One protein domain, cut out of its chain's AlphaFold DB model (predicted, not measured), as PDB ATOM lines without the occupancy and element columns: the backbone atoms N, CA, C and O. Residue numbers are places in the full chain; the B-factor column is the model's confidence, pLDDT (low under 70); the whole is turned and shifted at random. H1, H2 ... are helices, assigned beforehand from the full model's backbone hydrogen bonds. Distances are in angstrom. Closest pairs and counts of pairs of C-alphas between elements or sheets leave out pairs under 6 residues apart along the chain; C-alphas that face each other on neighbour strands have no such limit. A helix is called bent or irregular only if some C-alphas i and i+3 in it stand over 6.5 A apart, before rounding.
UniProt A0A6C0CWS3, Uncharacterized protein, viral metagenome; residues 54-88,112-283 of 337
ATOM      1  N   VAL A  54      55.607  27.543  46.551       92.12
ATOM      2  CA  VAL A  54      56.638  28.590  46.410       92.12
ATOM      3  C   VAL A  54      56.465  29.344  45.092       92.12
ATOM      4  O   VAL A  54      56.522  30.571  45.081       92.12
ATOM      5  N   TYR A  55      56.188  28.638  43.995       91.25
ATOM      6  CA  TYR A  55      55.907  29.253  42.701       91.25
ATOM      7  C   TYR A  55      54.753  30.258  42.798       91.25
ATOM      8  O   TYR A  55      54.890  31.386  42.331       91.25
ATOM      9  N   LEU A  56      53.653  29.900  43.473       89.25
ATOM     10  CA  LEU A  56      52.519  30.806  43.689       89.25
ATOM     11  C   LEU A  56      52.899  32.060  44.492       89.25
ATOM     12  O   LEU A  56      52.358  33.129  44.233       89.25
ATOM     13  N   THR A  57      53.862  31.970  45.415       88.19
ATOM     14  CA  THR A  57      54.357  33.151  46.151       88.19
ATOM     15  C   THR A  57      55.241  34.081  45.313       88.19
ATOM     16  O   THR A  57      55.533  35.188  45.754       88.19
ATOM     17  N   ARG A  58      55.688  33.653  44.125       86.12
ATOM     18  CA  ARG A  58      56.626  34.396  43.260       86.12
ATOM     19  C   ARG A  58      55.983  35.020  42.027       86.12
ATOM     20  O   ARG A  58      56.657  35.738  41.294       86.12
ATOM     21  N   ILE A  59      54.717  34.731  41.767       85.00
ATOM     22  CA  ILE A  59      53.973  35.229  40.606       85.00
ATOM     23  C   ILE A  59      53.032  36.369  40.995       85.00
ATOM     24  O   ILE A  59      52.770  36.623  42.169       85.00
ATOM     25  N   ASP A  60      52.464  37.025  39.987       83.94
ATOM     26  CA  ASP A  60      51.330  37.922  40.185       83.94
ATOM     27  C   ASP A  60      50.055  37.110  40.487       83.94
ATOM     28  O   ASP A  60      49.442  36.515  39.593       83.94
ATOM     29  N   LEU A  61      49.662  37.067  41.764       84.25
ATOM     30  CA  LEU A  61      48.477  36.334  42.219       84.25
ATOM     31  C   LEU A  61      47.177  36.855  41.605       84.25
ATOM     32  O   LEU A  61      46.228  36.076  41.489       84.25
ATOM     33  N   ASP A  62      47.118  38.123  41.188       83.44
ATOM     34  CA  ASP A  62      45.929  38.678  40.538       83.44
ATOM     35  C   ASP A  62      45.662  38.038  39.173       83.44
ATOM     36  O   ASP A  62      44.509  37.925  38.769       83.44
ATOM     37  N   MET A  63      46.688  37.505  38.501       80.06
ATOM     38  CA  MET A  63      46.491  36.758  37.254       80.06
ATOM     39  C   MET A  63      45.825  35.391  37.485       80.06
ATOM     40  O   MET A  63      45.082  34.904  36.635       80.06
ATOM     41  N   PHE A  64      46.063  34.750  38.633       83.75
ATOM     42  CA  PHE A  64      45.571  33.390  38.908       83.75
ATOM     43  C   PHE A  64      44.264  33.399  39.687       83.75
ATOM     44  O   PHE A  64      43.358  32.595  39.425       83.75
ATOM     45  N   PHE A  65      44.169  34.321  40.637       89.00
ATOM     46  CA  PHE A  65      43.056  34.487  41.554       89.00
ATOM     47  C   PHE A  65      42.529  35.927  41.479       89.00
ATOM     48  O   PHE A  65      42.556  36.626  42.487       89.00
ATOM     49  N   PRO A  66      42.033  36.391  40.316       87.44
ATOM     50  CA  PRO A  66      41.593  37.773  40.175       87.44
ATOM     51  C   PRO A  66      40.415  38.058  41.100       87.44
ATOM     52  O   PRO A  66      39.429  37.311  41.126       87.44
ATOM     53  N   THR A  67      40.529  39.145  41.856       89.00
ATOM     54  CA  THR A  67      39.510  39.622  42.804       89.00
ATOM     55  C   THR A  67      38.870  40.936  42.371       89.00
ATOM     56  O   THR A  67      37.820  41.294  42.894       89.00
ATOM     57  N   ASP A  68      39.492  41.651  41.433       86.12
ATOM     58  CA  ASP A  68      38.957  42.889  40.870       86.12
ATOM     59  C   ASP A  68      37.902  42.568  39.806       86.12
ATOM     60  O   ASP A  68      38.213  41.980  38.770       86.12
ATOM     61  N   VAL A  69      36.650  42.946  40.072       85.12
ATOM     62  CA  VAL A  69      35.507  42.717  39.172       85.12
ATOM     63  C   VAL A  69      35.587  43.537  37.885       85.12
ATOM     64  O   VAL A  69      34.937  43.185  36.907       85.12
ATOM     65  N   ASP A  70      36.409  44.590  37.868       82.81
ATOM     66  CA  ASP A  70      36.638  45.449  36.704       82.81
ATOM     67  C   ASP A  70      37.748  44.908  35.778       82.81
ATOM     68  O   ASP A  70      38.207  45.596  34.860       82.81
ATOM     69  N   GLN A  71      38.214  43.680  36.025       81.56
ATOM     70  CA  GLN A  71      39.274  43.018  35.269       81.56
ATOM     71  C   GLN A  71      38.847  41.634  34.765       81.56
ATOM     72  O   GLN A  71      37.827  41.065  35.169       81.56
ATOM     73  N   ARG A  72      39.656  41.064  33.863       81.56
ATOM     74  CA  ARG A  72      39.482  39.680  33.406       81.56
ATOM     75  C   ARG A  72      39.586  38.718  34.605       81.56
ATOM     76  O   ARG A  72      40.394  38.952  35.504       81.56
ATOM     77  N   PRO A  73      38.791  37.636  34.645       86.38
ATOM     78  CA  PRO A  73      37.854  37.162  33.627       86.38
ATOM     79  C   PRO A  73      36.429  37.726  33.782       86.38
ATOM     80  O   PRO A  73      35.529  37.239  33.113       86.38
ATOM     81  N   TYR A  74      36.181  38.689  34.676       84.44
ATOM     82  CA  TYR A  74      34.818  39.132  35.004       84.44
ATOM     83  C   TYR A  74      34.242  40.132  34.003       84.44
ATOM     84  O   TYR A  74      33.031  40.171  33.817       84.44
ATOM     85  N   THR A  75      35.101  40.909  33.347       82.38
ATOM     86  CA  THR A  75      34.730  41.848  32.283       82.38
ATOM     87  C   THR A  75      35.788  41.851  31.180       82.38
ATOM     88  O   THR A  75      36.952  41.500  31.401       82.38
ATOM     89  N   ASN A  76      35.382  42.239  29.974       81.25
ATOM     90  CA  ASN A  76      36.255  42.528  28.838       81.25
ATOM     91  C   ASN A  76      36.448  44.035  28.600       81.25
ATOM     92  O   ASN A  76      37.226  44.404  27.721       81.25
ATOM     93  N   GLU A  77      35.783  44.891  29.373       81.44
ATOM     94  CA  GLU A  77      35.802  46.348  29.257       81.44
ATOM     95  C   GLU A  77      36.209  46.990  30.587       81.44
ATOM     96  O   GLU A  77      35.922  46.473  31.666       81.44
ATOM     97  N   ASN A  78      36.894  48.130  30.517       76.69
ATOM     98  CA  ASN A  78      37.183  48.938  31.697       76.69
ATOM     99  C   ASN A  78      35.969  49.805  32.098       76.69
ATOM    100  O   ASN A  78      34.992  49.901  31.362       76.69
ATOM    101  N   LYS A  79      36.066  50.530  33.224       72.62
ATOM    102  CA  LYS A  79      35.013  51.450  33.722       72.62
ATOM    103  C   LYS A  79      34.554  52.531  32.734       72.62
ATOM    104  O   LYS A  79      33.538  53.172  32.965       72.62
ATOM    105  N   VAL A  80      35.329  52.773  31.679       75.62
ATOM    106  CA  VAL A  80      35.078  53.788  30.645       75.62
ATOM    107  C   VAL A  80      34.524  53.139  29.359       75.62
ATOM    108  O   VAL A  80      34.270  53.838  28.387       75.62
ATOM    109  N   GLY A  81      34.327  51.814  29.335       73.06
ATOM    110  CA  GLY A  81      33.807  51.060  28.186       73.06
ATOM    111  C   GLY A  81      34.859  50.667  27.143       73.06
ATOM    112  O   GLY A  81      34.523  50.160  26.077       73.06
ATOM    113  N   ASN A  82      36.150  50.884  27.414       81.00
ATOM    114  CA  ASN A  82      37.211  50.487  26.487       81.00
ATOM    115  C   ASN A  82      37.598  49.024  26.709       81.00
ATOM    116  O   ASN A  82      37.802  48.607  27.852       81.00
ATOM    117  N   LYS A  83      37.798  48.273  25.618       81.12
ATOM    118  CA  LYS A  83      38.261  46.879  25.676       81.12
ATOM    119  C   LYS A  83      39.577  46.756  26.446       81.12
ATOM    120  O   LYS A  83      40.520  47.519  26.231       81.12
ATOM    121  N   LEU A  84      39.641  45.763  27.327       75.50
ATOM    122  CA  LEU A  84      40.837  45.449  28.093       75.50
ATOM    123  C   LEU A  84      41.926  44.876  27.172       75.50
ATOM    124  O   LEU A  84      41.625  44.008  26.340       75.50
ATOM    125  N   PRO A  85      43.192  45.306  27.338       71.31
ATOM    126  CA  PRO A  85      44.316  44.769  26.575       71.31
ATOM    127  C   PRO A  85      44.492  43.257  26.817       71.31
ATOM    128  O   PRO A  85      43.976  42.734  27.811       71.31
ATOM    129  N   PRO A  86      45.215  42.544  25.932       70.25
ATOM    130  CA  PRO A  86      45.521  41.129  26.130       70.25
ATOM    131  C   PRO A  86      46.285  40.898  27.439       70.25
ATOM    132  O   PRO A  86      47.097  41.732  27.853       70.25
ATOM    133  N   LEU A  87      46.010  39.754  28.071       69.38
ATOM    134  CA  LEU A  87      46.467  39.393  29.418       69.38
ATOM    135  C   LEU A  87      47.997  39.288  29.491       69.38
ATOM    136  O   LEU A  87      48.628  39.828  30.399       69.38
ATOM    137  N   CYS A  88      48.590  38.679  28.466       73.88
ATOM    138  CA  CYS A  88      50.017  38.707  28.194       73.88
ATOM    139  C   CYS A  88      50.223  39.361  26.829       73.88
ATOM    140  O   CYS A  88      49.905  38.794  25.788       73.88
ATOM    141  N   GLY A 112      59.864  42.885  46.323       42.47
ATOM    142  CA  GLY A 112      59.821  42.467  47.727       42.47
ATOM    143  C   GLY A 112      58.513  41.979  48.377       42.47
ATOM    144  O   GLY A 112      58.469  42.035  49.599       42.47
ATOM    145  N   SER A 113      57.484  41.465  47.682       47.97
ATOM    146  CA  SER A 113      56.346  40.794  48.388       47.97
ATOM    147  C   SER A 113      56.284  39.260  48.271       47.97
ATOM    148  O   SER A 113      55.495  38.622  48.973       47.97
ATOM    149  N   GLY A 114      57.126  38.667  47.420       58.91
ATOM    150  CA  GLY A 114      57.200  37.222  47.196       58.91
ATOM    151  C   GLY A 114      58.458  36.574  47.773       58.91
ATOM    152  O   GLY A 114      59.466  37.240  48.013       58.91
ATOM    153  N   CYS A 115      58.409  35.261  47.992       72.62
ATOM    154  CA  CYS A 115      59.539  34.490  48.510       72.62
ATOM    155  C   CYS A 115      60.506  34.157  47.371       72.62
ATOM    156  O   CYS A 115      60.314  33.171  46.667       72.62
ATOM    157  N   GLY A 116      61.518  35.003  47.167       75.31
ATOM    158  CA  GLY A 116      62.525  34.844  46.112       75.31
ATOM    159  C   GLY A 116      62.233  35.669  44.858       75.31
ATOM    160  O   GLY A 116      61.467  36.633  44.893       75.31
ATOM    161  N   ASP A 117      62.883  35.302  43.754       79.56
ATOM    162  CA  ASP A 117      62.805  36.059  42.505       79.56
ATOM    163  C   ASP A 117      61.428  35.937  41.845       79.56
ATOM    164  O   ASP A 117      60.835  34.857  41.777       79.56
ATOM    165  N   PHE A 118      60.926  37.065  41.337       81.75
ATOM    166  CA  PHE A 118      59.636  37.127  40.660       81.75
ATOM    167  C   PHE A 118      59.638  36.291  39.375       81.75
ATOM    168  O   PHE A 118      60.527  36.430  38.531       81.75
ATOM    169  N   ILE A 119      58.596  35.480  39.189       81.06
ATOM    170  CA  ILE A 119      58.412  34.644  38.002       81.06
ATOM    171  C   ILE A 119      57.405  35.311  37.069       81.06
ATOM    172  O   ILE A 119      56.215  35.431  37.369       81.06
ATOM    173  N   ASN A 120      57.874  35.696  35.884       79.25
ATOM    174  CA  ASN A 120      57.002  36.215  34.841       79.25
ATOM    175  C   ASN A 120      56.324  35.067  34.073       79.25
ATOM    176  O   ASN A 120      56.916  34.461  33.179       79.25
ATOM    177  N   ILE A 121      55.049  34.815  34.374       77.62
ATOM    178  CA  ILE A 121      54.258  33.765  33.712       77.62
ATOM    179  C   ILE A 121      53.999  34.020  32.219       77.62
ATOM    180  O   ILE A 121      53.804  33.068  31.466       77.62
ATOM    181  N   CYS A 122      54.044  35.278  31.767       77.25
ATOM    182  CA  CYS A 122      53.780  35.645  30.375       77.25
ATOM    183  C   CYS A 122      54.908  35.234  29.418       77.25
ATOM    184  O   CYS A 122      54.767  35.382  28.209       77.25
ATOM    185  N   GLN A 123      56.021  34.708  29.937       78.06
ATOM    186  CA  GLN A 123      57.068  34.077  29.129       78.06
ATOM    187  C   GLN A 123      56.739  32.622  28.754       78.06
ATOM    188  O   GLN A 123      57.455  32.016  27.956       78.06
ATOM    189  N   SER A 124      55.683  32.033  29.325       78.62
ATOM    190  CA  SER A 124      55.293  30.658  29.020       78.62
ATOM    191  C   SER A 124      54.648  30.547  27.638       78.62
ATOM    192  O   SER A 124      53.698  31.265  27.329       78.62
ATOM    193  N   LYS A 125      55.084  29.556  26.847       80.38
ATOM    194  CA  LYS A 125      54.484  29.200  25.543       80.38
ATOM    195  C   LYS A 125      53.016  28.769  25.640       80.38
ATOM    196  O   LYS A 125      52.334  28.670  24.628       80.38
ATOM    197  N   LEU A 126      52.513  28.487  26.843       80.25
ATOM    198  CA  LEU A 126      51.106  28.148  27.049       80.25
ATOM    199  C   LEU A 126      50.163  29.303  26.731       80.25
ATOM    200  O   LEU A 126      49.064  29.049  26.252       80.25
ATOM    201  N   PHE A 127      50.597  30.549  26.921       78.50
ATOM    202  CA  PHE A 127      49.796  31.713  26.545       78.50
ATOM    203  C   PHE A 127      49.722  31.932  25.024       78.50
ATOM    204  O   PHE A 127      48.868  32.685  24.578       78.50
ATOM    205  N   ASP A 128      50.531  31.234  24.216       79.25
ATOM    206  CA  ASP A 128      50.364  31.218  22.755       79.25
ATOM    207  C   ASP A 128      49.194  30.313  22.314       79.25
ATOM    208  O   ASP A 128      48.745  30.373  21.165       79.25
ATOM    209  N   ASN A 129      48.697  29.445  23.205       83.31
ATOM    210  CA  ASN A 129      47.566  28.568  22.934       83.31
ATOM    211  C   ASN A 129      46.245  29.260  23.299       83.31
ATOM    212  O   ASN A 129      45.942  29.473  24.473       83.31
ATOM    213  N   LYS A 130      45.405  29.503  22.286       79.25
ATOM    214  CA  LYS A 130      44.097  30.159  22.431       79.25
ATOM    215  C   LYS A 130      43.177  29.505  23.474       79.25
ATOM    216  O   LYS A 130      42.418  30.207  24.135       79.25
ATOM    217  N   TYR A 131      43.209  28.180  23.627       79.38
ATOM    218  CA  TYR A 131      42.366  27.487  24.608       79.38
ATOM    219  C   TYR A 131      42.839  27.724  26.040       79.38
ATOM    220  O   TYR A 131      42.016  27.822  26.946       79.38
ATOM    221  N   PHE A 132      44.152  27.822  26.242       80.38
ATOM    222  CA  PHE A 132      44.726  28.097  27.552       80.38
ATOM    223  C   PHE A 132      44.570  29.571  27.928       80.38
ATOM    224  O   PHE A 132      44.128  29.865  29.033       80.38
ATOM    225  N   GLU A 133      44.845  30.490  26.996       77.12
ATOM    226  CA  GLU A 133      44.562  31.922  27.171       77.12
ATOM    227  C   GLU A 133      43.076  32.149  27.501       77.12
ATOM    228  O   GLU A 133      42.745  32.847  28.460       77.12
ATOM    229  N   GLY A 134      42.184  31.432  26.807       77.12
ATOM    230  CA  GLY A 134      40.741  31.449  27.042       77.12
ATOM    231  C   GLY A 134      40.301  31.092  28.470       77.12
ATOM    232  O   GLY A 134      39.212  31.489  28.872       77.12
ATOM    233  N   MET A 135      41.125  30.393  29.265       78.06
ATOM    234  CA  MET A 135      40.820  30.102  30.678       78.06
ATOM    235  C   MET A 135      40.960  31.326  31.595       78.06
ATOM    236  O   MET A 135      40.426  31.327  32.709       78.06
ATOM    237  N   PHE A 136      41.711  32.337  31.158       78.00
ATOM    238  CA  PHE A 136      41.957  33.577  31.896       78.00
ATOM    239  C   PHE A 136      41.180  34.763  31.316       78.00
ATOM    240  O   PHE A 136      41.063  35.801  31.968       78.00
ATOM    241  N   ASP A 137      40.626  34.598  30.119       78.50
ATOM    242  CA  ASP A 137      39.842  35.610  29.431       78.50
ATOM    243  C   ASP A 137      38.406  35.719  29.939       78.50
ATOM    244  O   ASP A 137      37.887  34.868  30.664       78.50
ATOM    245  N   TYR A 138      37.760  36.821  29.554       79.75
ATOM    246  CA  TYR A 138      36.330  36.993  29.758       79.75
ATOM    247  C   TYR A 138      35.569  35.893  29.014       79.75
ATOM    248  O   TYR A 138      35.704  35.736  27.800       79.75
ATOM    249  N   GLY A 139      34.781  35.127  29.758       81.12
ATOM    250  CA  GLY A 139      34.139  33.917  29.267       81.12
ATOM    251  C   GLY A 139      32.987  33.486  30.162       81.12
ATOM    252  O   GLY A 139      32.544  34.228  31.040       81.12
ATOM    253  N   PHE A 140      32.491  32.272  29.937       80.44
ATOM    254  CA  PHE A 140      31.405  31.711  30.734       80.44
ATOM    255  C   PHE A 140      31.766  31.673  32.237       80.44
ATOM    256  O   PHE A 140      32.883  31.280  32.584       80.44
ATOM    257  N   PRO A 141      30.832  32.019  33.143       85.25
ATOM    258  CA  PRO A 141      29.446  32.425  32.874       85.25
ATOM    259  C   PRO A 141      29.249  33.935  32.694       85.25
ATOM    260  O   PRO A 141      28.127  34.379  32.484       85.25
ATOM    261  N   TYR A 142      30.305  34.741  32.767       85.25
ATOM    262  CA  TYR A 142      30.204  36.202  32.794       85.25
ATOM    263  C   TYR A 142      29.702  36.798  31.473       85.25
ATOM    264  O   TYR A 142      29.057  37.839  31.482       85.25
ATOM    265  N   THR A 143      29.919  36.106  30.350       83.19
ATOM    266  CA  THR A 143      29.362  36.455  29.028       83.19
ATOM    267  C   THR A 143      27.840  36.336  28.939       83.19
ATOM    268  O   THR A 143      27.264  36.740  27.934       83.19
ATOM    269  N   MET A 144      27.189  35.744  29.944       83.88
ATOM    270  CA  MET A 144      25.734  35.583  29.987       83.88
ATOM    271  C   MET A 144      25.008  36.793  30.588       83.88
ATOM    272  O   MET A 144      23.774  36.803  30.613       83.88
ATOM    273  N   GLU A 145      25.745  37.791  31.085       81.06
ATOM    274  CA  GLU A 145      25.158  39.055  31.524       81.06
ATOM    275  C   GLU A 145      24.517  39.757  30.326       81.06
ATOM    276  O   GLU A 145      25.190  40.176  29.382       81.06
ATOM    277  N   SER A 146      23.191  39.856  30.362       75.56
ATOM    278  CA  SER A 146      22.407  40.533  29.340       75.56
ATOM    279  C   SER A 146      22.042  41.938  29.804       75.56
ATOM    280  O   SER A 146      21.700  42.151  30.968       75.56
ATOM    281  N   LYS A 147      22.078  42.890  28.865       70.19
ATOM    282  CA  LYS A 147      21.514  44.237  29.045       70.19
ATOM    283  C   LYS A 147      20.010  44.281  28.745       70.19
ATOM    284  O   LYS A 147      19.394  45.326  28.914       70.19
ATOM    285  N   GLU A 148      19.434  43.181  28.266       72.00
ATOM    286  CA  GLU A 148      18.013  43.081  27.938       72.00
ATOM    287  C   GLU A 148      17.191  42.684  29.169       72.00
ATOM    288  O   GLU A 148      17.487  41.689  29.832       72.00
ATOM    289  N   GLU A 149      16.098  43.404  29.425       72.25
ATOM    290  CA  GLU A 149      15.166  43.153  30.537       72.25
ATOM    291  C   GLU A 149      14.176  42.000  30.256       72.25
ATOM    292  O   GLU A 149      13.031  42.002  30.705       72.25
ATOM    293  N   THR A 150      14.586  40.992  29.484       84.25
ATOM    294  CA  THR A 150      13.771  39.785  29.275       84.25
ATOM    295  C   THR A 150      13.895  38.850  30.477       84.25
ATOM    296  O   THR A 150      14.938  38.807  31.123       84.25
ATOM    297  N   PHE A 151      12.871  38.034  30.771       79.69
ATOM    298  CA  PHE A 151      12.943  37.060  31.877       79.69
ATOM    299  C   PHE A 151      14.181  36.152  31.776       79.69
ATOM    300  O   PHE A 151      14.865  35.916  32.770       79.69
ATOM    301  N   GLY A 152      14.515  35.705  30.559       83.69
ATOM    302  CA  GLY A 152      15.747  34.961  30.293       83.69
ATOM    303  C   GLY A 152      17.002  35.764  30.644       83.69
ATOM    304  O   GLY A 152      17.862  35.246  31.352       83.69
ATOM    305  N   GLY A 153      17.069  37.033  30.228       83.94
ATOM    306  CA  GLY A 153      18.163  37.947  30.568       83.94
ATOM    307  C   GLY A 153      18.315  38.186  32.072       83.94
ATOM    308  O   GLY A 153      19.434  38.190  32.579       83.94
ATOM    309  N   ILE A 154      17.211  38.304  32.816       85.56
ATOM    310  CA  ILE A 154      17.241  38.474  34.276       85.56
ATOM    311  C   ILE A 154      17.822  37.218  34.948       85.56
ATOM    312  O   ILE A 154      18.697  37.332  35.805       85.56
ATOM    313  N   VAL A 155      17.387  36.019  34.542       86.25
ATOM    314  CA  VAL A 155      17.881  34.752  35.116       86.25
ATOM    315  C   VAL A 155      19.364  34.537  34.803       86.25
ATOM    316  O   VAL A 155      20.127  34.149  35.694       86.25
ATOM    317  N   THR A 156      19.803  34.801  33.569       88.19
ATOM    318  CA  THR A 156      21.212  34.621  33.189       88.19
ATOM    319  C   THR A 156      22.125  35.652  33.848       88.19
ATOM    320  O   THR A 156      23.197  35.284  34.334       88.19
ATOM    321  N   SER A 157      21.686  36.910  33.949       88.19
ATOM    322  CA  SER A 157      22.406  37.962  34.676       88.19
ATOM    323  C   SER A 157      22.476  37.673  36.178       88.19
ATOM    324  O   SER A 157      23.541  37.826  36.778       88.19
ATOM    325  N   TRP A 158      21.391  37.178  36.787       89.50
ATOM    326  CA  TRP A 158      21.396  36.712  38.177       89.50
ATOM    327  C   TRP A 158      22.430  35.597  38.374       89.50
ATOM    328  O   TRP A 158      23.295  35.710  39.245       89.50
ATOM    329  N   PHE A 159      22.414  34.565  37.526       90.25
ATOM    330  CA  PHE A 159      23.356  33.445  37.610       90.25
ATOM    331  C   PHE A 159      24.815  33.910  37.494       90.25
ATOM    332  O   PHE A 159      25.631  33.596  38.366       90.25
ATOM    333  N   ALA A 160      25.139  34.708  36.472       90.12
ATOM    334  CA  ALA A 160      26.482  35.249  36.271       90.12
ATOM    335  C   ALA A 160      26.951  36.083  37.476       90.12
ATOM    336  O   ALA A 160      28.089  35.925  37.934       90.12
ATOM    337  N   ASN A 161      26.058  36.895  38.052       89.88
ATOM    338  CA  ASN A 161      26.342  37.694  39.240       89.88
ATOM    339  C   ASN A 161      26.639  36.825  40.477       89.88
ATOM    340  O   ASN A 161      27.621  37.067  41.188       89.88
ATOM    341  N   LYS A 162      25.842  35.774  40.722       90.69
ATOM    342  CA  LYS A 162      26.039  34.888  41.887       90.69
ATOM    343  C   LYS A 162      27.329  34.086  41.783       90.69
ATOM    344  O   LYS A 162      28.072  33.990  42.766       90.69
ATOM    345  N   VAL A 163      27.639  33.585  40.587       91.19
ATOM    346  CA  VAL A 163      28.903  32.891  40.325       91.19
ATOM    347  C   VAL A 163      30.088  33.842  40.514       91.19
ATOM    348  O   VAL A 163      31.033  33.499  41.226       91.19
ATOM    349  N   LYS A 164      30.021  35.060  39.958       91.31
ATOM    350  CA  LYS A 164      31.054  36.103  40.094       91.31
ATOM    351  C   LYS A 164      31.424  36.363  41.549       91.31
ATOM    352  O   LYS A 164      32.590  36.200  41.904       91.31
ATOM    353  N   TYR A 165      30.460  36.700  42.403       90.19
ATOM    354  CA  TYR A 165      30.765  37.005  43.803       90.19
ATOM    355  C   TYR A 165      31.259  35.788  44.587       90.19
ATOM    356  O   TYR A 165      32.192  35.927  45.377       90.19
ATOM    357  N   SER A 166      30.724  34.593  44.315       92.50
ATOM    358  CA  SER A 166      31.237  33.359  44.921       92.50
ATOM    359  C   SER A 166      32.724  33.136  44.588       92.50
ATOM    360  O   SER A 166      33.526  32.873  45.491       92.50
ATOM    361  N   TYR A 167      33.124  33.321  43.320       92.19
ATOM    362  CA  TYR A 167      34.529  33.220  42.902       92.19
ATOM    363  C   TYR A 167      35.403  34.314  43.513       92.19
ATOM    364  O   TYR A 167      36.510  34.011  43.962       92.19
ATOM    365  N   VAL A 168      34.938  35.568  43.527       92.62
ATOM    366  CA  VAL A 168      35.684  36.696  44.106       92.62
ATOM    367  C   VAL A 168      35.988  36.421  45.575       92.62
ATOM    368  O   VAL A 168      37.146  36.508  45.978       92.62
ATOM    369  N   TRP A 169      34.988  36.024  46.366       94.00
ATOM    370  CA  TRP A 169      35.173  35.750  47.793       94.00
ATOM    371  C   TRP A 169      36.156  34.603  48.041       94.00
ATOM    372  O   TRP A 169      37.051  34.745  48.875       94.00
ATOM    373  N   LEU A 170      36.054  33.506  47.281       94.44
ATOM    374  CA  LEU A 170      36.991  32.382  47.396       94.44
ATOM    375  C   LEU A 170      38.425  32.823  47.092       94.44
ATOM    376  O   LEU A 170      39.359  32.509  47.826       94.44
ATOM    377  N   ARG A 171      38.598  33.591  46.013       93.94
ATOM    378  CA  ARG A 171      39.903  34.088  45.562       93.94
ATOM    379  C   ARG A 171      40.526  35.064  46.553       93.94
ATOM    380  O   ARG A 171      41.737  34.997  46.745       93.94
ATOM    381  N   ILE A 172      39.728  35.898  47.222       93.38
ATOM    382  CA  ILE A 172      40.205  36.750  48.322       93.38
ATOM    383  C   ILE A 172      40.803  35.878  49.428       93.38
ATOM    384  O   ILE A 172      41.957  36.089  49.792       93.38
ATOM    385  N   VAL A 173      40.074  34.862  49.902       94.38
ATOM    386  CA  VAL A 173      40.565  33.970  50.967       94.38
ATOM    387  C   VAL A 173      41.854  33.256  50.556       94.38
ATOM    388  O   VAL A 173      42.811  33.222  51.328       94.38
ATOM    389  N   ILE A 174      41.927  32.751  49.324       93.50
ATOM    390  CA  ILE A 174      43.135  32.097  48.799       93.50
ATOM    391  C   ILE A 174      44.319  33.060  48.770       93.50
ATOM    392  O   ILE A 174      45.394  32.721  49.264       93.50
ATOM    393  N   LYS A 175      44.131  34.265  48.217       91.19
ATOM    394  CA  LYS A 175      45.184  35.285  48.178       91.19
ATOM    395  C   LYS A 175      45.655  35.626  49.583       91.19
ATOM    396  O   LYS A 175      46.857  35.673  49.803       91.19
ATOM    397  N   THR A 176      44.740  35.782  50.539       91.38
ATOM    398  CA  THR A 176      45.088  36.029  51.940       91.38
ATOM    399  C   THR A 176      45.943  34.904  52.521       91.38
ATOM    400  O   THR A 176      46.949  35.201  53.156       91.38
ATOM    401  N   ILE A 177      45.612  33.632  52.274       91.75
ATOM    402  CA  ILE A 177      46.414  32.485  52.744       91.75
ATOM    403  C   ILE A 177      47.824  32.509  52.135       91.75
ATOM    404  O   ILE A 177      48.815  32.346  52.852       91.75
ATOM    405  N   ILE A 178      47.929  32.754  50.825       89.94
ATOM    406  CA  ILE A 178      49.224  32.777  50.129       89.94
ATOM    407  C   ILE A 178      50.067  33.971  50.592       89.94
ATOM    408  O   ILE A 178      51.238  33.795  50.924       89.94
ATOM    409  N   SER A 179      49.478  35.165  50.680       85.50
ATOM    410  CA  SER A 179      50.150  36.373  51.173       85.50
ATOM    411  C   SER A 179      50.537  36.265  52.650       85.50
ATOM    412  O   SER A 179      51.600  36.738  53.048       85.50
ATOM    413  N   PHE A 180      49.723  35.603  53.474       86.38
ATOM    414  CA  PHE A 180      50.087  35.309  54.857       86.38
ATOM    415  C   PHE A 180      51.324  34.409  54.906       86.38
ATOM    416  O   PHE A 180      52.282  34.717  55.613       86.38
ATOM    417  N   SER A 181      51.370  33.351  54.092       84.56
ATOM    418  CA  SER A 181      52.558  32.499  54.017       84.56
ATOM    419  C   SER A 181      53.782  33.232  53.469       84.56
ATOM    420  O   SER A 181      54.891  32.944  53.918       84.56
ATOM    421  N   SER A 182      53.608  34.151  52.513       81.12
ATOM    422  CA  SER A 182      54.734  34.907  51.963       81.12
ATOM    423  C   SER A 182      55.315  35.896  52.971       81.12
ATOM    424  O   SER A 182      56.516  36.161  52.941       81.12
ATOM    425  N   SER A 183      54.513  36.369  53.933       82.88
ATOM    426  CA  SER A 183      54.998  37.259  54.994       82.88
ATOM    427  C   SER A 183      56.106  36.630  55.857       82.88
ATOM    428  O   SER A 183      57.022  37.331  56.286       82.88
ATOM    429  N   PHE A 184      56.111  35.301  56.036       84.06
ATOM    430  CA  PHE A 184      57.161  34.607  56.792       84.06
ATOM    431  C   PHE A 184      58.520  34.577  56.085       84.06
ATOM    432  O   PHE A 184      59.542  34.344  56.728       84.06
ATOM    433  N   CYS A 185      58.577  34.858  54.785       81.62
ATOM    434  CA  CYS A 185      59.837  34.899  54.045       81.62
ATOM    435  C   CYS A 185      60.718  36.087  54.447       81.62
ATOM    436  O   CYS A 185      61.930  36.031  54.263       81.62
ATOM    437  N   ALA A 186      60.140  37.125  55.060       78.88
ATOM    438  CA  ALA A 186      60.902  38.213  55.671       78.88
ATOM    439  C   ALA A 186      61.656  37.778  56.945       78.88
ATOM    440  O   ALA A 186      62.582  38.462  57.369       78.88
ATOM    441  N   MET A 187      61.280  36.648  57.557       80.06
ATOM    442  CA  MET A 187      61.875  36.152  58.806       80.06
ATOM    443  C   MET A 187      63.072  35.216  58.581       80.06
ATOM    444  O   MET A 187      63.669  34.737  59.544       80.06
ATOM    445  N   VAL A 188      63.420  34.923  57.324       81.44
ATOM    446  CA  VAL A 188      64.435  33.929  56.957       81.44
ATOM    447  C   VAL A 188      65.499  34.568  56.055       81.44
ATOM    448  O   VAL A 188      65.159  35.416  55.230       81.44
ATOM    449  N   PRO A 189      66.791  34.190  56.177       79.00
ATOM    450  CA  PRO A 189      67.851  34.725  55.324       79.00
ATOM    451  C   PRO A 189      67.554  34.556  53.829       79.00
ATOM    452  O   PRO A 189      66.967  33.551  53.432       79.00
ATOM    453  N   GLU A 190      68.057  35.471  52.993       76.12
ATOM    454  CA  GLU A 190      67.871  35.486  51.525       76.12
ATOM    455  C   GLU A 190      68.036  34.107  50.863       76.12
ATOM    456  O   GLU A 190      67.199  33.669  50.079       76.12
ATOM    457  N   LYS A 191      69.083  33.367  51.248       76.81
ATOM    458  CA  LYS A 191      69.407  32.042  50.689       76.81
ATOM    459  C   LYS A 191      68.395  30.944  51.033       76.81
ATOM    460  O   LYS A 191      68.427  29.884  50.416       76.81
ATOM    461  N   ALA A 192      67.544  31.167  52.029       80.88
ATOM    462  CA  ALA A 192      66.566  30.212  52.537       80.88
ATOM    463  C   ALA A 192      65.127  30.749  52.469       80.88
ATOM    464  O   ALA A 192      64.234  30.121  53.021       80.88
ATOM    465  N   LYS A 193      64.868  31.862  51.766       82.62
ATOM    466  CA  LYS A 193      63.522  32.459  51.658       82.62
ATOM    467  C   LYS A 193      62.438  31.486  51.197       82.62
ATOM    468  O   LYS A 193      61.285  31.624  51.585       82.62
ATOM    469  N   ASP A 194      62.816  30.480  50.419       84.88
ATOM    470  CA  ASP A 194      61.883  29.495  49.875       84.88
ATOM    471  C   ASP A 194      61.492  28.417  50.878       84.88
ATOM    472  O   ASP A 194      60.465  27.773  50.691       84.88
ATOM    473  N   ILE A 195      62.291  28.191  51.927       88.88
ATOM    474  CA  ILE A 195      62.127  27.003  52.769       88.88
ATOM    475  C   ILE A 195      60.793  27.021  53.514       88.88
ATOM    476  O   ILE A 195      60.129  25.995  53.617       88.88
ATOM    477  N   VAL A 196      60.364  28.190  53.995       88.88
ATOM    478  CA  VAL A 196      59.117  28.321  54.754       88.88
ATOM    479  C   VAL A 196      57.902  28.003  53.884       88.88
ATOM    480  O   VAL A 196      57.168  27.078  54.239       88.88
ATOM    481  N   PRO A 197      57.681  28.676  52.737       90.00
ATOM    482  CA  PRO A 197      56.571  28.326  51.857       90.00
ATOM    483  C   PRO A 197      56.725  26.925  51.249       90.00
ATOM    484  O   PRO A 197      55.715  26.294  50.962       90.00
ATOM    485  N   PHE A 198      57.941  26.393  51.093       93.31
ATOM    486  CA  PHE A 198      58.146  25.024  50.611       93.31
ATOM    487  C   PHE A 198      57.650  23.975  51.616       93.31
ATOM    488  O   PHE A 198      56.957  23.035  51.231       93.31
ATOM    489  N   ILE A 199      57.959  24.155  52.905       92.56
ATOM    490  CA  ILE A 199      57.513  23.270  53.992       92.56
ATOM    491  C   ILE A 199      56.015  23.443  54.257       92.56
ATOM    492  O   ILE A 199      55.290  22.462  54.412       92.56
ATOM    493  N   PHE A 200      55.539  24.689  54.321       90.88
ATOM    494  CA  PHE A 200      54.139  24.995  54.617       90.88
ATOM    495  C   PHE A 200      53.211  24.705  53.429       90.88
ATOM    496  O   PHE A 200      52.029  24.424  53.618       90.88
ATOM    497  N   GLY A 201      53.741  24.728  52.207       91.62
ATOM    498  CA  GLY A 201      52.980  24.648  50.965       91.62
ATOM    499  C   GLY A 201      52.022  23.465  50.856       91.62
ATOM    500  O   GLY A 201      50.839  23.697  50.601       91.62
ATOM    501  N   PRO A 202      52.452  22.212  51.096       93.62
ATOM    502  CA  PRO A 202      51.552  21.063  51.074       93.62
ATOM    503  C   PRO A 202      50.368  21.210  52.043       93.62
ATOM    504  O   PRO A 202      49.233  20.903  51.678       93.62
ATOM    505  N   PHE A 203      50.606  21.747  53.245       92.88
ATOM    506  CA  PHE A 203      49.556  22.005  54.235       92.88
ATOM    507  C   PHE A 203      48.633  23.147  53.809       92.88
ATOM    508  O   PHE A 203      47.417  23.033  53.945       92.88
ATOM    509  N   ALA A 204      49.187  24.223  53.248       93.00
ATOM    510  CA  ALA A 204      48.416  25.348  52.736       93.00
ATOM    511  C   ALA A 204      47.507  24.930  51.573       93.00
ATOM    512  O   ALA A 204      46.324  25.256  51.576       93.00
ATOM    513  N   ILE A 205      48.028  24.161  50.610       93.44
ATOM    514  CA  ILE A 205      47.246  23.612  49.495       93.44
ATOM    515  C   ILE A 205      46.123  22.724  50.033       93.44
ATOM    516  O   ILE A 205      44.973  22.889  49.627       93.44
ATOM    517  N   PHE A 206      46.430  21.821  50.968       93.19
ATOM    518  CA  PHE A 206      45.418  20.973  51.597       93.19
ATOM    519  C   PHE A 206      44.329  21.803  52.292       93.19
ATOM    520  O   PHE A 206      43.143  21.586  52.054       93.19
ATOM    521  N   MET A 207      44.716  22.805  53.082       93.62
ATOM    522  CA  MET A 207      43.784  23.706  53.761       93.62
ATOM    523  C   MET A 207      42.900  24.468  52.769       93.62
ATOM    524  O   MET A 207      41.688  24.536  52.962       93.62
ATOM    525  N   ILE A 208      43.471  24.999  51.684       94.19
ATOM    526  CA  ILE A 208      42.704  25.688  50.641       94.19
ATOM    527  C   ILE A 208      41.690  24.732  49.995       94.19
ATOM    528  O   ILE A 208      40.551  25.128  49.753       94.19
ATOM    529  N   LEU A 209      42.065  23.476  49.741       92.94
ATOM    530  CA  LEU A 209      41.152  22.476  49.179       92.94
ATOM    531  C   LEU A 209      40.003  22.133  50.129       92.94
ATOM    532  O   LEU A 209      38.864  22.019  49.679       92.94
ATOM    533  N   VAL A 210      40.281  22.021  51.429       92.88
ATOM    534  CA  VAL A 210      39.254  21.810  52.463       92.88
ATOM    535  C   VAL A 210      38.308  23.009  52.551       92.88
ATOM    536  O   VAL A 210      37.094  22.845  52.602       92.88
ATOM    537  N   ILE A 211      38.836  24.232  52.509       93.56
ATOM    538  CA  ILE A 211      38.008  25.444  52.474       93.56
ATOM    539  C   ILE A 211      37.139  25.456  51.208       93.56
ATOM    540  O   ILE A 211      35.939  25.719  51.278       93.56
ATOM    541  N   SER A 212      37.726  25.123  50.055       92.56
ATOM    542  CA  SER A 212      37.019  25.088  48.776       92.56
ATOM    543  C   SER A 212      35.923  24.020  48.730       92.56
ATOM    544  O   SER A 212      34.908  24.247  48.075       92.56
ATOM    545  N   SER A 213      36.087  22.875  49.402       90.06
ATOM    546  CA  SER A 213      35.057  21.824  49.431       90.06
ATOM    547  C   SER A 213      33.834  22.232  50.259       90.06
ATOM    548  O   SER A 213      32.714  21.832  49.947       90.06
ATOM    549  N   MET A 214      34.021  23.095  51.261       91.25
ATOM    550  CA  MET A 214      32.941  23.672  52.070       91.25
ATOM    551  C   MET A 214      32.385  24.983  51.489       91.25
ATOM    552  O   MET A 214      31.499  25.603  52.082       91.25
ATOM    553  N   TRP A 215      32.862  25.413  50.313       94.31
ATOM    554  CA  TRP A 215      32.539  26.731  49.751       94.31
ATOM    555  C   TRP A 215      31.089  26.887  49.272       94.31
ATOM    556  O   TRP A 215      30.647  27.992  48.934       94.31
ATOM    557  N   TYR A 216      30.312  25.803  49.301       92.12
ATOM    558  CA  TYR A 216      28.885  25.851  49.004       92.12
ATOM    559  C   TYR A 216      28.132  26.753  49.994       92.12
ATOM    560  O   TYR A 216      27.171  27.404  49.593       92.12
ATOM    561  N   ILE A 217      28.584  26.851  51.255       91.38
ATOM    562  CA  ILE A 217      27.936  27.682  52.283       91.38
ATOM    563  C   ILE A 217      28.091  29.177  51.949       91.38
ATOM    564  O   ILE A 217      27.067  29.842  51.782       91.38
ATOM    565  N   PRO A 218      29.312  29.732  51.760       91.62
ATOM    566  CA  PRO A 218      29.474  31.099  51.257       91.62
ATOM    567  C   PRO A 218      28.750  31.359  49.933       91.62
ATOM    568  O   PRO A 218      28.186  32.433  49.741       91.62
ATOM    569  N   SER A 219      28.737  30.376  49.029       91.06
ATOM    570  CA  SER A 219      28.041  30.495  47.743       91.06
ATOM    571  C   SER A 219      26.520  30.561  47.904       91.06
ATOM    572  O   SER A 219      25.848  31.227  47.128       91.06
ATOM    573  N   LEU A 220      25.957  29.913  48.923       90.88
ATOM    574  CA  LEU A 220      24.540  30.038  49.257       90.88
ATOM    575  C   LEU A 220      24.234  31.409  49.863       90.88
ATOM    576  O   LEU A 220      23.226  32.016  49.520       90.88
ATOM    577  N   VAL A 221      25.125  31.941  50.704       88.62
ATOM    578  CA  VAL A 221      24.992  33.316  51.209       88.62
ATOM    579  C   VAL A 221      25.039  34.322  50.056       88.62
ATOM    580  O   VAL A 221      24.232  35.249  50.028       88.62
ATOM    581  N   SER A 222      25.918  34.124  49.065       86.25
ATOM    582  CA  SER A 222      26.013  35.039  47.921       86.25
ATOM    583  C   SER A 222      24.729  35.084  47.085       86.25
ATOM    584  O   SER A 222      24.413  36.135  46.531       86.25
ATOM    585  N   VAL A 223      23.931  34.009  47.050       87.12
ATOM    586  CA  VAL A 223      22.615  33.995  46.377       87.12
ATOM    587  C   VAL A 223      21.667  35.063  46.936       87.12
ATOM    588  O   VAL A 223      20.894  35.647  46.176       87.12
ATOM    589  N   PHE A 224      21.768  35.382  48.226       86.50
ATOM    590  CA  PHE A 224      20.929  36.383  48.895       86.50
ATOM    591  C   PHE A 224      21.635  37.727  49.120       86.50
ATOM    592  O   PHE A 224      21.041  38.642  49.684       86.50
ATOM    593  N   TRP A 225      22.888  37.864  48.680       83.00
ATOM    594  CA  TRP A 225      23.724  39.039  48.927       83.00
ATOM    595  C   TRP A 225      24.182  39.700  47.615       83.00
ATOM    596  O   TRP A 225      24.187  39.058  46.564       83.00
ATOM    597  N   ASN A 226      24.578  40.982  47.670       72.25
ATOM    598  CA  ASN A 226      25.031  41.788  46.519       72.25
ATOM    599  C   ASN A 226      24.120  41.656  45.288       72.25
ATOM    600  O   ASN A 226      24.537  41.209  44.212       72.25
ATOM    601  N   GLU A 227      22.848  41.997  45.475       74.38
ATOM    602  CA  GLU A 227      21.878  41.996  44.392       74.38
ATOM    603  C   GLU A 227      21.932  43.315  43.616       74.38
ATOM    604  O   GLU A 227      21.830  44.387  44.204       74.38
ATOM    605  N   ASN A 228      22.093  43.216  42.295       68.69
ATOM    606  CA  ASN A 228      22.161  44.381  41.405       68.69
ATOM    607  C   ASN A 228      20.820  44.654  40.698       68.69
ATOM    608  O   ASN A 228      20.701  45.648  39.989       68.69
ATOM    609  N   SER A 229      19.827  43.771  40.857       70.00
ATOM    610  CA  SER A 229      18.504  43.868  40.234       70.00
ATOM    611  C   SER A 229      17.402  43.581  41.251       70.00
ATOM    612  O   SER A 229      17.454  42.566  41.943       70.00
ATOM    613  N   ASP A 230      16.355  44.404  41.271       73.88
ATOM    614  CA  ASP A 230      15.189  44.210  42.147       73.88
ATOM    615  C   ASP A 230      14.544  42.817  41.980       73.88
ATOM    616  O   ASP A 230      14.035  42.227  42.935       73.88
ATOM    617  N   TRP A 231      14.640  42.231  40.780       81.25
ATOM    618  CA  TRP A 231      14.128  40.892  40.480       81.25
ATOM    619  C   TRP A 231      15.025  39.750  40.958       81.25
ATOM    620  O   TRP A 231      14.548  38.626  41.126       81.25
ATOM    621  N   GLY A 232      16.312  39.997  41.196       81.94
ATOM    622  CA  GLY A 232      17.247  38.940  41.574       81.94
ATOM    623  C   GLY A 232      16.940  38.349  42.952       81.94
ATOM    624  O   GLY A 232      16.997  37.131  43.124       81.94
ATOM    625  N   MET A 233      16.476  39.173  43.900       84.62
ATOM    626  CA  MET A 233      16.016  38.685  45.204       84.62
ATOM    627  C   MET A 233      14.747  37.832  45.067       84.62
ATOM    628  O   MET A 233      14.637  36.788  45.708       84.62
ATOM    629  N   VAL A 234      13.821  38.226  44.188       86.25
ATOM    630  CA  VAL A 234      12.602  37.455  43.897       86.25
ATOM    631  C   VAL A 234      12.956  36.091  43.295       86.25
ATOM    632  O   VAL A 234      12.435  35.073  43.745       86.25
ATOM    633  N   ILE A 235      13.899  36.037  42.348       88.00
ATOM    634  CA  ILE A 235      14.394  34.781  41.758       88.00
ATOM    635  C   ILE A 235      15.054  33.891  42.814       88.00
ATOM    636  O   ILE A 235      14.826  32.679  42.817       88.00
ATOM    637  N   SER A 236      15.836  34.467  43.727       88.62
ATOM    638  CA  SER A 236      16.427  33.726  44.844       88.62
ATOM    639  C   SER A 236      15.358  33.170  45.795       88.62
ATOM    640  O   SER A 236      15.438  32.020  46.210       88.62
ATOM    641  N   VAL A 237      14.310  33.930  46.123       88.75
ATOM    642  CA  VAL A 237      13.237  33.440  47.010       88.75
ATOM    643  C   VAL A 237      12.402  32.355  46.332       88.75
ATOM    644  O   VAL A 237      12.169  31.305  46.927       88.75
ATOM    645  N   ILE A 238      11.994  32.554  45.075       89.38
ATOM    646  CA  ILE A 238      11.254  31.539  44.310       89.38
ATOM    647  C   ILE A 238      12.107  30.271  44.167       89.38
ATOM    648  O   ILE A 238      11.610  29.155  44.326       89.38
ATOM    649  N   GLY A 239      13.410  30.422  43.947       88.44
ATOM    650  CA  GLY A 239      14.320  29.296  43.797       88.44
ATOM    651  C   GLY A 239      14.482  28.412  45.014       88.44
ATOM    652  O   GLY A 239      14.843  27.249  44.838       88.44
ATOM    653  N   LEU A 240      14.169  28.905  46.215       90.50
ATOM    654  CA  LEU A 240      14.138  28.062  47.409       90.50
ATOM    655  C   LEU A 240      13.098  26.948  47.272       90.50
ATOM    656  O   LEU A 240      13.366  25.827  47.702       90.50
ATOM    657  N   PHE A 241      11.963  27.232  46.626       90.56
ATOM    658  CA  PHE A 241      10.887  26.265  46.392       90.56
ATOM    659  C   PHE A 241      11.179  25.328  45.217       90.56
ATOM    660  O   PHE A 241      10.811  24.158  45.256       90.56
ATOM    661  N   PHE A 242      11.857  25.827  44.182       90.81
ATOM    662  CA  PHE A 242      12.140  25.076  42.952       90.81
ATOM    663  C   PHE A 242      13.551  24.466  42.896       90.81
ATOM    664  O   PHE A 242      13.922  23.831  41.912       90.81
ATOM    665  N   GLY A 243      14.359  24.646  43.940       88.31
ATOM    666  CA  GLY A 243      15.645  23.976  44.120       88.31
ATOM    667  C   GLY A 243      16.866  24.686  43.522       88.31
ATOM    668  O   GLY A 243      17.993  24.360  43.907       88.31
ATOM    669  N   TRP A 244      16.715  25.668  42.625       90.06
ATOM    670  CA  TRP A 244      17.880  26.256  41.944       90.06
ATOM    671  C   TRP A 244      18.789  27.082  42.859       90.06
ATOM    672  O   TRP A 244      19.992  27.148  42.605       90.06
ATOM    673  N   THR A 245      18.281  27.644  43.959       89.38
ATOM    674  CA  THR A 245      19.123  28.331  44.957       89.38
ATOM    675  C   THR A 245      20.056  27.407  45.717       89.38
ATOM    676  O   THR A 245      21.026  27.881  46.293       89.38
ATOM    677  N   TRP A 246      19.788  26.104  45.718       89.31
ATOM    678  CA  TRP A 246      20.667  25.095  46.305       89.31
ATOM    679  C   TRP A 246      21.597  24.516  45.239       89.31
ATOM    680  O   TRP A 246      22.797  24.357  45.464       89.31
ATOM    681  N   MET A 247      21.050  24.270  44.046       90.38
ATOM    682  CA  MET A 247      21.786  23.686  42.924       90.38
ATOM    683  C   MET A 247      22.883  24.613  42.400       90.38
ATOM    684  O   MET A 247      24.001  24.157  42.172       90.38
ATOM    685  N   VAL A 248      22.606  25.911  42.232       91.56
ATOM    686  CA  VAL A 248      23.585  26.866  41.688       91.56
ATOM    687  C   VAL A 248      24.832  26.971  42.576       91.56
ATOM    688  O   VAL A 248      25.926  26.769  42.044       91.56
ATOM    689  N   PRO A 249      24.729  27.204  43.901       92.19
ATOM    690  CA  PRO A 249      25.880  27.150  44.802       92.19
ATOM    691  C   PRO A 249      26.623  25.819  44.759       92.19
ATOM    692  O   PRO A 249      27.846  25.821  44.661       92.19
ATOM    693  N   LEU A 250      25.903  24.692  44.771       92.00
ATOM    694  CA  LEU A 250      26.510  23.361  44.766       92.00
ATOM    695  C   LEU A 250      27.353  23.128  43.507       92.00
ATOM    696  O   LEU A 250      28.530  22.778  43.610       92.00
ATOM    697  N   PHE A 251      26.791  23.379  42.321       91.62
ATOM    698  CA  PHE A 251      27.527  23.242  41.060       91.62
ATOM    699  C   PHE A 251      28.665  24.252  40.946       91.62
ATOM    700  O   PHE A 251      29.750  23.906  40.483       91.62
ATOM    701  N   THR A 252      28.449  25.486  41.399       91.50
ATOM    702  CA  THR A 252      29.485  26.525  41.379       91.50
ATOM    703  C   THR A 252      30.675  26.114  42.238       91.50
ATOM    704  O   THR A 252      31.809  26.159  41.765       91.50
ATOM    705  N   SER A 253      30.438  25.650  43.466       91.69
ATOM    706  CA  SER A 253      31.497  25.189  44.368       91.69
ATOM    707  C   SER A 253      32.193  23.930  43.858       91.69
ATOM    708  O   SER A 253      33.416  23.831  43.958       91.69
ATOM    709  N   PHE A 254      31.454  23.010  43.233       91.12
ATOM    710  CA  PHE A 254      32.039  21.857  42.550       91.12
ATOM    711  C   PHE A 254      33.024  22.303  41.459       91.12
ATOM    712  O   PHE A 254      34.201  21.945  41.502       91.12
ATOM    713  N   VAL A 255      32.595  23.160  40.525       91.44
ATOM    714  CA  VAL A 255      33.460  23.661  39.438       91.44
ATOM    715  C   VAL A 255      34.638  24.478  39.986       91.44
ATOM    716  O   VAL A 255      35.763  24.353  39.494       91.44
ATOM    717  N   GLN A 256      34.414  25.282  41.028       91.62
ATOM    718  CA  GLN A 256      35.465  26.023  41.730       91.62
ATOM    719  C   GLN A 256      36.539  25.100  42.295       91.62
ATOM    720  O   GLN A 256      37.719  25.374  42.088       91.62
ATOM    721  N   MET A 257      36.145  24.004  42.948       91.31
ATOM    722  CA  MET A 257      37.073  23.040  43.533       91.31
ATOM    723  C   MET A 257      37.984  22.419  42.468       91.31
ATOM    724  O   MET A 257      39.205  22.440  42.627       91.31
ATOM    725  N   PHE A 258      37.428  21.940  41.349       90.88
ATOM    726  CA  PHE A 258      38.236  21.385  40.251       90.88
ATOM    727  C   PHE A 258      39.150  22.435  39.618       90.88
ATOM    728  O   PHE A 258      40.340  22.183  39.413       90.88
ATOM    729  N   GLY A 259      38.618  23.629  39.343       90.19
ATOM    730  CA  GLY A 259      39.408  24.731  38.796       90.19
ATOM    731  C   GLY A 259      40.554  25.135  39.725       90.19
ATOM    732  O   GLY A 259      41.650  25.453  39.266       90.19
ATOM    733  N   LEU A 260      40.331  25.079  41.036       92.75
ATOM    734  CA  LEU A 260      41.330  25.376  42.049       92.75
ATOM    735  C   LEU A 260      42.390  24.276  42.167       92.75
ATOM    736  O   LEU A 260      43.575  24.600  42.191       92.75
ATOM    737  N   MET A 261      41.999  22.997  42.165       91.81
ATOM    738  CA  MET A 261      42.945  21.873  42.101       91.81
ATOM    739  C   MET A 261      43.867  22.007  40.889       91.81
ATOM    740  O   MET A 261      45.088  21.920  41.021       91.81
ATOM    741  N   PHE A 262      43.291  22.303  39.720       90.69
ATOM    742  CA  PHE A 262      44.054  22.549  38.504       90.69
ATOM    743  C   PHE A 262      45.027  23.726  38.673       90.69
ATOM    744  O   PHE A 262      46.223  23.560  38.430       90.69
ATOM    745  N   LYS A 263      44.557  24.885  39.159       89.94
ATOM    746  CA  LYS A 263      45.382  26.093  39.351       89.94
ATOM    747  C   LYS A 263      46.509  25.931  40.373       89.94
ATOM    748  O   LYS A 263      47.574  26.505  40.171       89.94
ATOM    749  N   LEU A 264      46.287  25.188  41.456       91.88
ATOM    750  CA  LEU A 264      47.282  25.010  42.518       91.88
ATOM    751  C   LEU A 264      48.300  23.909  42.202       91.88
ATOM    752  O   LEU A 264      49.465  24.046  42.561       91.88
ATOM    753  N   MET A 265      47.874  22.817  41.558       90.12
ATOM    754  CA  MET A 265      48.722  21.634  41.371       90.12
ATOM    755  C   MET A 265      49.285  21.511  39.957       90.12
ATOM    756  O   MET A 265      50.475  21.262  39.793       90.12
ATOM    757  N   LEU A 266      48.444  21.657  38.933       89.25
ATOM    758  CA  LEU A 266      48.808  21.326  37.550       89.25
ATOM    759  C   LEU A 266      49.307  22.541  36.774       89.25
ATOM    760  O   LEU A 266      50.245  22.442  35.987       89.25
ATOM    761  N   LEU A 267      48.699  23.698  37.013       88.00
ATOM    762  CA  LEU A 267      48.980  24.904  36.256       88.00
ATOM    763  C   LEU A 267      50.454  25.348  36.383       88.00
ATOM    764  O   LEU A 267      51.068  25.559  35.336       88.00
ATOM    765  N   PRO A 268      51.083  25.422  37.581       89.00
ATOM    766  CA  PRO A 268      52.499  25.790  37.692       89.00
ATOM    767  C   PRO A 268      53.427  24.827  36.938       89.00
ATOM    768  O   PRO A 268      54.360  25.270  36.266       89.00
ATOM    769  N   ILE A 269      53.122  23.522  36.989       88.81
ATOM    770  CA  ILE A 269      53.856  22.460  36.282       88.81
ATOM    771  C   ILE A 269      53.812  22.704  34.780       88.81
ATOM    772  O   ILE A 269      54.845  22.674  34.114       88.81
ATOM    773  N   MET A 270      52.620  22.975  34.258       87.12
ATOM    774  CA  MET A 270      52.433  23.255  32.845       87.12
ATOM    775  C   MET A 270      53.167  24.537  32.433       87.12
ATOM    776  O   MET A 270      53.888  24.527  31.439       87.12
ATOM    777  N   MET A 271      53.021  25.627  33.193       84.75
ATOM    778  CA  MET A 271      53.566  26.933  32.805       84.75
ATOM    779  C   MET A 271      55.084  26.986  32.792       84.75
ATOM    780  O   MET A 271      55.644  27.541  31.841       84.75
ATOM    781  N   ASN A 272      55.744  26.473  33.833       85.25
ATOM    782  CA  ASN A 272      57.194  26.571  33.938       85.25
ATOM    783  C   ASN A 272      57.801  25.460  34.812       85.25
ATOM    784  O   ASN A 272      58.321  25.700  35.903       85.25
ATOM    785  N   PHE A 273      57.774  24.227  34.300       88.00
ATOM    786  CA  PHE A 273      58.363  23.063  34.970       88.00
ATOM    787  C   PHE A 273      59.837  23.259  35.365       88.00
ATOM    788  O   PHE A 273      60.262  22.812  36.428       88.00
ATOM    789  N   SER A 274      60.616  23.961  34.533       88.88
ATOM    790  CA  SER A 274      62.033  24.235  34.803       88.88
ATOM    791  C   SER A 274      62.222  25.033  36.096       88.88
ATOM    792  O   SER A 274      63.057  24.671  36.924       88.88
ATOM    793  N   GLU A 275      61.406  26.066  36.322       89.12
ATOM    794  CA  GLU A 275      61.456  26.848  37.562       89.12
ATOM    795  C   GLU A 275      61.059  26.020  38.790       89.12
ATOM    796  O   GLU A 275      61.690  26.146  39.836       89.12
ATOM    797  N   LEU A 276      60.091  25.104  38.673       91.00
ATOM    798  CA  LEU A 276      59.751  24.198  39.778       91.00
ATOM    799  C   LEU A 276      60.914  23.278  40.150       91.00
ATOM    800  O   LEU A 276      61.227  23.129  41.332       91.00
ATOM    801  N   VAL A 277      61.594  22.695  39.158       91.75
ATOM    802  CA  VAL A 277      62.773  21.851  39.401       91.75
ATOM    803  C   VAL A 277      63.897  22.663  40.049       91.75
ATOM    804  O   VAL A 277      64.540  22.165  40.972       91.75
ATOM    805  N   LYS A 278      64.098  23.926  39.646       91.69
ATOM    806  CA  LYS A 278      65.056  24.832  40.308       91.69
ATOM    807  C   LYS A 278      64.679  25.109  41.763       91.69
ATOM    808  O   LYS A 278      65.555  25.077  42.622       91.69
ATOM    809  N   ILE A 279      63.396  25.338  42.055       91.69
ATOM    810  CA  ILE A 279      62.909  25.533  43.429       91.69
ATOM    811  C   ILE A 279      63.169  24.280  44.270       91.69
ATOM    812  O   ILE A 279      63.707  24.392  45.372       91.69
ATOM    813  N   MET A 280      62.842  23.085  43.768       92.44
ATOM    814  CA  MET A 280      63.131  21.828  44.475       92.44
ATOM    815  C   MET A 280      64.638  21.622  44.685       92.44
ATOM    816  O   MET A 280      65.062  21.189  45.757       92.44
ATOM    817  N   GLY A 281      65.443  21.963  43.675       90.25
ATOM    818  CA  GLY A 281      66.902  21.862  43.680       90.25
ATOM    819  C   GLY A 281      67.619  22.918  44.526       90.25
ATOM    820  O   GLY A 281      68.841  22.849  44.671       90.25
ATOM    821  N   ASN A 282      66.900  23.893  45.098       91.00
ATOM    822  CA  ASN A 282      67.493  24.852  46.024       91.00
ATOM    823  C   ASN A 282      68.047  24.102  47.253       91.00
ATOM    824  O   ASN A 282      67.403  23.192  47.776       91.00
ATOM    825  N   GLN A 283      69.236  24.485  47.729       90.50
ATOM    826  CA  GLN A 283      70.008  23.757  48.745       90.50
ATOM    827  C   GLN A 283      69.188  23.427  49.997       90.50
ATOM    828  O   GLN A 283      69.229  22.300  50.488       90.50
TER     829      GLN A 283
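Overview. This is residues 54 to 88 and 112 to 283 of the 337 residues of an uncharacterized protein of viral metagenome (UniProt A0A6C0CWS3). Three helices, H5, H6 and H9, form a long up-and-down bundle, each running against the one before it in the chain; H8 crosses one end about perpendicular to H5, and H7 follows H6 towards that end. H1 packs on all three helices of the bundle, H2 is near H5, and H3 only just meets H9, while H4 meets H3 alone and the long unnamed stretch of residues 65 to 88 loops away from the bundle. The printed part has 207 residues, with nine named helices, H1 to H9 in chain order, and no named strand; the class is all helix. It is compact, with a radius of gyration of the C-alphas of 19.0 A, and elongated, spanning 61 by 35 by 26 A.

Arrangement. H5, residues 151 to 187, and H6, residues 195 to 213, form a helical hairpin: they touch at a shallow tilt of 24 degrees, opposite ways, closest at the C-alphas of Ser 181 and Pro 197, 6.2 A apart. H9, residues 244 to 280, is the hub, touching six helices. It touches H6 at a shallow tilt of 18 degrees, opposite ways, closest at the C-alphas of Ser 212 and Met 257, 5.6 A. H7, residues 216 to 223, touches H9, closest at the C-alphas of Ser 219 and Pro 249, 5.0 A. H8, residues 230 to 242, touches H5, about perpendicular at 87 degrees, closest at the C-alphas of Trp 158 and Gly 232, 5.8 A. H1, residues 54 to 58, touches H6, closest at the C-alphas of Val 54 and Pro 197, 5.5 A. H2, residues 61 to 64, is close to but not clearly touching H5, with the C-alphas of Leu 61 and Lys 175 6.9 A apart. H3, residues 125 to 128, only just touches H9, with 3 pairs of C-alphas within 8 A, the closest those of Leu 126 and Met 271, 6.4 A. H4, residues 130 to 133, is apart from H9. Every O i to N i+4 pair is within hydrogen-bond range in H1 and H7, but 29 of 33 in H5, 13 of 15 in H6, 7 of 9 in H8 and 27 of 33 in H9; H2, H3 and H4 are too short for such a pair.

Along the chain. H5 is 55.9 A long, from C-alpha 151 at (12.943, 37.060, 31.877) to C-alpha 187 at (61.875, 36.152, 58.806). H9 is 45.5 A long, ending with C-alpha 280 at (63.131, 21.828, 44.475), and H6 is 27.8 A long. H9 is irregular, with C-alphas 271 and 274 9.1 A apart, and H6 only just, with C-alphas 199 and 202 7.0 A apart.

Size, cuts and confidence. The C-alphas of Thr 150 and Gln 283 are the two farthest apart, 61.6 A. Residues 89 to 111 are not printed, and C-alphas 88 and 112 are 22.2 A apart across the cut. The link from H4 to H5 is long, with 17 residues. Mean pLDDT of the printed part is 85.1; residues 87, 112 to 114 and 228 are under 70.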